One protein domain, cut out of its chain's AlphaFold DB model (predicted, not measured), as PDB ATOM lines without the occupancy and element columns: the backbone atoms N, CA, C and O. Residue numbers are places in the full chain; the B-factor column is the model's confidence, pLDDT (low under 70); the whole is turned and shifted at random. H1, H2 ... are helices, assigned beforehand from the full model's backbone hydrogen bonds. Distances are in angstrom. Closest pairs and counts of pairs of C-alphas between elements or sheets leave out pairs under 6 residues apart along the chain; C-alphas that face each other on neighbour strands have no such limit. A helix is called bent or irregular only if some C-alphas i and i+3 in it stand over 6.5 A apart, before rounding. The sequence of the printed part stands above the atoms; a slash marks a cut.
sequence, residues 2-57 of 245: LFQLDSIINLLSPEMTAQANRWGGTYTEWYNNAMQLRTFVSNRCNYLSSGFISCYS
ATOM      1  N   LEU A   2     244.875  66.936 132.997       90.56
ATOM      2  CA  LEU A   2     243.401  66.952 133.133       90.56
ATOM      3  C   LEU A   2     242.885  66.136 134.328       90.56
ATOM      4  O   LEU A   2     242.092  66.647 135.102       90.56
ATOM      5  N   PHE A   3     243.417  64.929 134.539       92.19
ATOM      6  CA  PHE A   3     243.051  64.082 135.683       92.19
ATOM      7  C   PHE A   3     243.218  64.784 137.043       92.19
ATOM      8  O   PHE A   3     242.341  64.712 137.898       92.19
ATOM      9  N   GLN A   4     244.322  65.516 137.225       93.31
ATOM     10  CA  GLN A   4     244.582  66.252 138.464       93.31
ATOM     11  C   GLN A   4     243.598  67.415 138.644       93.31
ATOM     12  O   GLN A   4     243.108  67.638 139.746       93.31
ATOM     13  N   LEU A   5     243.300  68.144 137.563       93.56
ATOM     14  CA  LEU A   5     242.334  69.241 137.586       93.56
ATOM     15  C   LEU A   5     240.928  68.731 137.929       93.56
ATOM     16  O   LEU A   5     240.292  69.273 138.828       93.56
ATOM     17  N   ASP A   6     240.486  67.660 137.270       95.88
ATOM     18  CA  ASP A   6     239.176  67.046 137.502       95.88
ATOM     19  C   ASP A   6     239.057  66.554 138.962       95.88
ATOM     20  O   ASP A   6     238.034  66.768 139.614       95.88
ATOM     21  N   SER A   7     240.133  65.997 139.536       97.06
ATOM     22  CA  SER A   7     240.175  65.606 140.953       97.06
ATOM     23  C   SER A   7     240.032  66.793 141.913       97.06
ATOM     24  O   SER A   7     239.363  66.665 142.937       97.06
ATOM     25  N   ILE A   8     240.659  67.934 141.616       95.88
ATOM     26  CA  ILE A   8     240.575  69.137 142.459       95.88
ATOM     27  C   ILE A   8     239.167  69.740 142.390       95.88
ATOM     28  O   ILE A   8     238.614  70.112 143.422       95.88
ATOM     29  N   ILE A   9     238.562  69.794 141.199       96.38
ATOM     30  CA  ILE A   9     237.186  70.281 141.023       96.38
ATOM     31  C   ILE A   9     236.215  69.428 141.848       96.38
ATOM     32  O   ILE A   9     235.389  69.978 142.573       96.38
ATOM     33  N   ASN A  10     236.353  68.099 141.799       96.94
ATOM     34  CA  ASN A  10     235.503  67.181 142.561       96.94
ATOM     35  C   ASN A  10     235.676  67.326 144.077       96.94
ATOM     36  O   ASN A  10     234.693  67.245 144.808       96.94
ATOM     37  N   LEU A  11     236.904  67.561 144.547       97.56
ATOM     38  CA  LEU A  11     237.179  67.779 145.968       97.56
ATOM     39  C   LEU A  11     236.525  69.065 146.490       97.56
ATOM     40  O   LEU A  11     236.014  69.085 147.604       97.56
ATOM     41  N   LEU A  12     236.559  70.137 145.698       96.25
ATOM     42  CA  LEU A  12     236.075  71.451 146.122       96.25
ATOM     43  C   LEU A  12     234.565  71.629 145.924       96.25
ATOM     44  O   LEU A  12     233.935  72.315 146.724       96.25
ATOM     45  N   SER A  13     233.984  71.016 144.886       96.62
ATOM     46  CA  SER A  13     232.583  71.202 144.468       96.62
ATOM     47  C   SER A  13     231.552  71.185 145.616       96.62
ATOM     48  O   SER A  13     230.737  72.112 145.649       96.62
ATOM     49  N   PRO A  14     231.596  70.255 146.598       97.50
ATOM     50  CA  PRO A  14     230.624  70.225 147.698       97.50
ATOM     51  C   PRO A  14     230.607  71.494 148.564       97.50
ATOM     52  O   PRO A  14     229.554  71.888 149.064       97.50
ATOM     53  N   GLU A  15     231.750  72.169 148.706       97.12
ATOM     54  CA  GLU A  15     231.912  73.337 149.583       97.12
ATOM     55  C   GLU A  15     231.631  74.665 148.866       97.12
ATOM     56  O   GLU A  15     231.392  75.698 149.499       97.12
ATOM     57  N   MET A  16     231.647  74.671 147.530       96.94
ATOM     58  CA  MET A  16     231.656  75.915 146.758       96.94
ATOM     59  C   MET A  16     230.365  76.726 146.872       96.94
ATOM     60  O   MET A  16     230.419  77.952 146.800       96.94
ATOM     61  N   THR A  17     229.218  76.087 147.122       97.06
ATOM     62  CA  THR A  17     227.960  76.804 147.399       97.06
ATOM     63  C   THR A  17     228.058  77.622 148.690       97.06
ATOM     64  O   THR A  17     227.662  78.786 148.719       97.06
ATOM     65  N   ALA A  18     228.630  77.051 149.755       96.88
ATOM     66  CA  ALA A  18     228.817  77.757 151.020       96.88
ATOM     67  C   ALA A  18     229.866  78.874 150.898       96.88
ATOM     68  O   ALA A  18     229.672  79.965 151.438       96.88
ATOM     69  N   GLN A  19     230.946  78.633 150.145       96.62
ATOM     70  CA  GLN A  19     231.962  79.653 149.866       96.62
ATOM     71  C   GLN A  19     231.380  80.836 149.080       96.62
ATOM     72  O   GLN A  19     231.613  81.981 149.463       96.62
ATOM     73  N   ALA A  20     230.571  80.576 148.049       96.12
ATOM     74  CA  ALA A  20     229.896  81.620 147.279       96.12
ATOM     75  C   ALA A  20     228.953  82.466 148.156       96.12
ATOM     76  O   ALA A  20     228.976  83.692 148.084       96.12
ATOM     77  N   ASN A  21     228.192  81.834 149.057       95.06
ATOM     78  CA  ASN A  21     227.315  82.551 149.991       95.06
ATOM     79  C   ASN A  21     228.088  83.430 150.987       95.06
ATOM     80  O   ASN A  21     227.598  84.485 151.386       95.06
ATOM     81  N   ARG A  22     229.278  82.997 151.417       96.88
ATOM     82  CA  ARG A  22     230.082  83.708 152.421       96.88
ATOM     83  C   ARG A  22     230.893  84.861 151.833       96.88
ATOM     84  O   ARG A  22     231.018  85.895 152.481       96.88
ATOM     85  N   TRP A  23     231.477  84.663 150.654       95.25
ATOM     86  CA  TRP A  23     232.467  85.578 150.073       95.25
ATOM     87  C   TRP A  23     231.983  86.292 148.803       95.25
ATOM     88  O   TRP A  23     232.695  87.150 148.288       95.25
ATOM     89  N   GLY A  24     230.774  85.980 148.325       92.56
ATOM     90  CA  GLY A  24     230.203  86.500 147.081       92.56
ATOM     91  C   GLY A  24     230.471  85.600 145.865       92.56
ATOM     92  O   GLY A  24     231.370  84.761 145.876       92.56
ATOM     93  N   GLY A  25     229.672  85.782 144.804       93.38
ATOM     94  CA  GLY A  25     229.703  84.981 143.569       93.38
ATOM     95  C   GLY A  25     228.621  83.893 143.517       93.38
ATOM     96  O   GLY A  25     227.675  83.903 144.304       93.38
ATOM     97  N   THR A  26     228.743  82.942 142.583       96.94
ATOM     98  CA  THR A  26     227.829  81.786 142.478       96.94
ATOM     99  C   THR A  26     228.581  80.481 142.213       96.94
ATOM    100  O   THR A  26     229.643  80.479 141.589       96.94
ATOM    101  N   TYR A  27     228.002  79.347 142.632       95.50
ATOM    102  CA  TYR A  27     228.518  78.017 142.273       95.50
ATOM    103  C   TYR A  27     228.669  77.864 140.752       95.50
ATOM    104  O   TYR A  27     229.690  77.383 140.267       95.50
ATOM    105  N   THR A  28     227.661  78.316 140.001       97.12
ATOM    106  CA  THR A  28     227.637  78.259 138.536       97.12
ATOM    107  C   THR A  28     228.803  79.020 137.914       97.12
ATOM    108  O   THR A  28     229.457  78.506 137.011       97.12
ATOM    109  N   GLU A  29     229.097  80.226 138.400       95.88
ATOM    110  CA  GLU A  29     230.218  81.033 137.914       95.88
ATOM    111  C   GLU A  29     231.568  80.365 138.196       95.88
ATOM    112  O   GLU A  29     232.387  80.230 137.286       95.88
ATOM    113  N   TRP A  30     231.779  79.859 139.416       96.25
ATOM    114  CA  TRP A  30     232.980  79.089 139.749       96.25
ATOM    115  C   TRP A  30     233.148  77.866 138.840       96.25
ATOM    116  O   TRP A  30     234.225  77.653 138.280       96.25
ATOM    117  N   TYR A  31     232.080  77.084 138.664       96.38
ATOM    118  CA  TYR A  31     232.117  75.871 137.855       96.38
ATOM    119  C   TYR A  31     232.419  76.187 136.385       96.38
ATOM    120  O   TYR A  31     233.264  75.539 135.770       96.38
ATOM    121  N   ASN A  32     231.811  77.241 135.834       97.12
ATOM    122  CA  ASN A  32     232.097  77.703 134.478       97.12
ATOM    123  C   ASN A  32     233.561  78.147 134.317       97.12
ATOM    124  O   ASN A  32     234.202  77.771 133.335       97.12
ATOM    125  N   ASN A  33     234.124  78.871 135.288       95.69
ATOM    126  CA  ASN A  33     235.539  79.258 135.279       95.69
ATOM    127  C   ASN A  33     236.469  78.030 135.347       95.69
ATOM    128  O   ASN A  33     237.470  77.959 134.631       95.69
ATOM    129  N   ALA A  34     236.120  77.015 136.145       95.56
ATOM    130  CA  ALA A  34     236.858  75.753 136.193       95.56
ATOM    131  C   ALA A  34     236.810  75.006 134.844       95.56
ATOM    132  O   ALA A  34     237.826  74.482 134.378       95.56
ATOM    133  N   MET A  35     235.662  75.022 134.163       96.00
ATOM    134  CA  MET A  35     235.510  74.445 132.824       96.00
ATOM    135  C   MET A  35     236.263  75.227 131.741       96.00
ATOM    136  O   MET A  35     236.784  74.614 130.804       96.00
ATOM    137  N   GLN A  36     236.406  76.549 131.874       95.00
ATOM    138  CA  GLN A  36     237.291  77.335 131.009       95.00
ATOM    139  C   GLN A  36     238.753  76.911 131.180       95.00
ATOM    140  O   GLN A  36     239.436  76.663 130.186       95.00
ATOM    141  N   LEU A  37     239.221  76.738 132.422       92.31
ATOM    142  CA  LEU A  37     240.574  76.242 132.690       92.31
ATOM    143  C   LEU A  37     240.780  74.834 132.115       92.31
ATOM    144  O   LEU A  37     241.806  74.554 131.494       92.31
ATOM    145  N   ARG A  38     239.784  73.954 132.257       94.06
ATOM    146  CA  ARG A  38     239.806  72.610 131.669       94.06
ATOM    147  C   ARG A  38     239.916  72.652 130.145       94.06
ATOM    148  O   ARG A  38     240.731  71.929 129.577       94.06
ATOM    149  N   THR A  39     239.145  73.529 129.504       91.69
ATOM    150  CA  THR A  39     239.163  73.748 128.048       91.69
ATOM    151  C   THR A  39     240.510  74.303 127.577       91.69
ATOM    152  O   THR A  39     241.057  73.862 126.566       91.69
ATOM    153  N   PHE A  40     241.100  75.230 128.335       89.00
ATOM    154  CA  PHE A  40     242.444  75.739 128.068       89.00
ATOM    155  C   PHE A  40     243.490  74.616 128.108       89.00
ATOM    156  O   PHE A  40     244.307  74.492 127.195       89.00
ATOM    157  N   VAL A  41     243.439  73.751 129.128       88.56
ATOM    158  CA  VAL A  41     244.348  72.602 129.253       88.56
ATOM    159  C   VAL A  41     244.141  71.593 128.121       88.56
ATOM    160  O   VAL A  41     245.128  71.100 127.577       88.56
ATOM    161  N   SER A  42     242.895  71.294 127.734       88.50
ATOM    162  CA  SER A  42     242.617  70.333 126.655       88.50
ATOM    163  C   SER A  42     243.068  70.837 125.289       88.50
ATOM    164  O   SER A  42     243.605  70.068 124.496       88.50
ATOM    165  N   ASN A  43     242.904  72.132 125.018       86.44
ATOM    166  CA  ASN A  43     243.266  72.707 123.724       86.44
ATOM    167  C   ASN A  43     244.758  73.035 123.610       86.44
ATOM    168  O   ASN A  43     245.239  73.346 122.521       86.44
ATOM    169  N   ARG A  44     245.512  72.935 124.711       82.81
ATOM    170  CA  ARG A  44     246.938  73.261 124.755       82.81
ATOM    171  C   ARG A  44     247.737  72.519 123.686       82.81
ATOM    172  O   ARG A  44     248.543  73.148 123.018       82.81
ATOM    173  N   CYS A  45     247.497  71.225 123.469       72.50
ATOM    174  CA  CYS A  45     248.216  70.463 122.440       72.50
ATOM    175  C   CYS A  45     247.989  71.015 121.023       72.50
ATOM    176  O   CYS A  45     248.925  71.047 120.231       72.50
ATOM    177  N   ASN A  46     246.779  71.503 120.732       75.25
ATOM    178  CA  ASN A  46     246.435  72.074 119.429       75.25
ATOM    179  C   ASN A  46     247.064  73.456 119.230       75.25
ATOM    180  O   ASN A  46     247.493  73.787 118.130       75.25
ATOM    181  N   TYR A  47     247.134  74.255 120.297       74.25
ATOM    182  CA  TYR A  47     247.694  75.603 120.228       74.25
ATOM    183  C   TYR A  47     249.209  75.655 120.368       74.25
ATOM    184  O   TYR A  47     249.812  76.634 119.940       74.25
ATOM    185  N   LEU A  48     249.839  74.641 120.967       69.81
ATOM    186  CA  LEU A  48     251.292  74.608 121.104       69.81
ATOM    187  C   LEU A  48     251.951  74.612 119.724       69.81
ATOM    188  O   LEU A  48     252.779  75.474 119.464       69.81
ATOM    189  N   SER A  49     251.540  73.729 118.811       67.31
ATOM    190  CA  SER A  49     252.113  73.687 117.460       67.31
ATOM    191  C   SER A  49     251.870  74.989 116.687       67.31
ATOM    192  O   SER A  49     252.822  75.571 116.174       67.31
ATOM    193  N   SER A  50     250.636  75.505 116.657       67.25
ATOM    194  CA  SER A  50     250.317  76.751 115.941       67.25
ATOM    195  C   SER A  50     250.982  77.988 116.556       67.25
ATOM    196  O   SER A  50     251.431  78.877 115.836       67.25
ATOM    197  N   GLY A  51     251.060  78.043 117.888       69.25
ATOM    198  CA  GLY A  51     251.711  79.121 118.627       69.25
ATOM    199  C   GLY A  51     253.219  79.136 118.392       69.25
ATOM    200  O   GLY A  51     253.777  80.193 118.111       69.25
ATOM    201  N   PHE A  52     253.874  77.970 118.414       70.50
ATOM    202  CA  PHE A  52     255.303  77.871 118.109       70.50
ATOM    203  C   PHE A  52     255.617  78.259 116.663       70.50
ATOM    204  O   PHE A  52     256.563  79.011 116.441       70.50
ATOM    205  N   ILE A  53     254.804  77.821 115.696       71.12
ATOM    206  CA  ILE A  53     254.989  78.184 114.284       71.12
ATOM    207  C   ILE A  53     254.934  79.704 114.101       71.12
ATOM    208  O   ILE A  53     255.831  80.275 113.487       71.12
ATOM    209  N   SER A  54     253.926  80.370 114.676       72.00
ATOM    210  CA  SER A  54     253.763  81.820 114.523       72.00
ATOM    211  C   SER A  54     254.798  82.642 115.296       72.00
ATOM    212  O   SER A  54     255.162  83.717 114.830       72.00
ATOM    213  N   CYS A  55     255.237  82.195 116.477       71.88
ATOM    214  CA  CYS A  55     256.186  82.953 117.300       71.88
ATOM    215  C   CYS A  55     257.639  82.810 116.835       71.88
ATOM    216  O   CYS A  55     258.422  83.735 117.032       71.88
ATOM    217  N   TYR A  56     257.998  81.669 116.240       76.19
ATOM    218  CA  TYR A  56     259.375  81.349 115.852       76.19
ATOM    219  C   TYR A  56     259.568  81.219 114.335       76.19
ATOM    220  O   TYR A  56     260.642  80.822 113.896       76.19
ATOM    221  N   SER A  57     258.550  81.560 113.536       81.12
ATOM    222  CA  SER A  57     258.585  81.490 112.066       81.12
ATOM    223  C   SER A  57     259.010  80.112 111.541       81.12
ATOM    224  O   SER A  57     259.779  80.006 110.587       81.12
TER     225      SER A  57
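This is residues 2 to 57 of the 245 residues of an uncharacterized protein of Bacteroidetes bacterium ADurb.Bin397 (UniProt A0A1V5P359). Two bent helices make a hook: H1a and H2a run side by side, H1b joins them at one end, and residues 43 to 57 stick out. The printed part has 56 residues with two named helices, H1 then H2, and is all helix. It is only just extended, close to loose, with a radius of gyration of the C-alphas of 15.6 A, and spans 49 by 22 by 12 A.

H1, residues 2 to 23, starts at C-alpha 2 (243.401, 66.952, 133.133); H2, residues 27 to 56, ends at C-alpha 56 (259.375, 81.349, 115.852). By its hydrogen bonds each was assigned as one helix, but both are bent: C-alphas 11 and 14 are 7.2 A apart, C-alphas 42 and 45 7.0 A. The arms are H1a, up to 11; H1b, from 14, irregular with C-alphas 14 and 17 7.1 A apart; H2a, up to 42, 22.4 A long; and H2b, from 45.

H1a touches H2a at a shallow tilt of 14 degrees, opposite ways; the closest C-alphas, of Leu 2 and Arg 38, are 6.9 A apart. H2a touches H1b with residues 27 to 30 alone. H2b is apart from H1a and H1b. Every O i to N i+4 pair is within hydrogen-bond range in H1a and H2a, 5 of 6 in H1b and 6 of 8 in H2b.

The printed part has no cut, its link is tight, and residues 48 to 51 have pLDDT under 70.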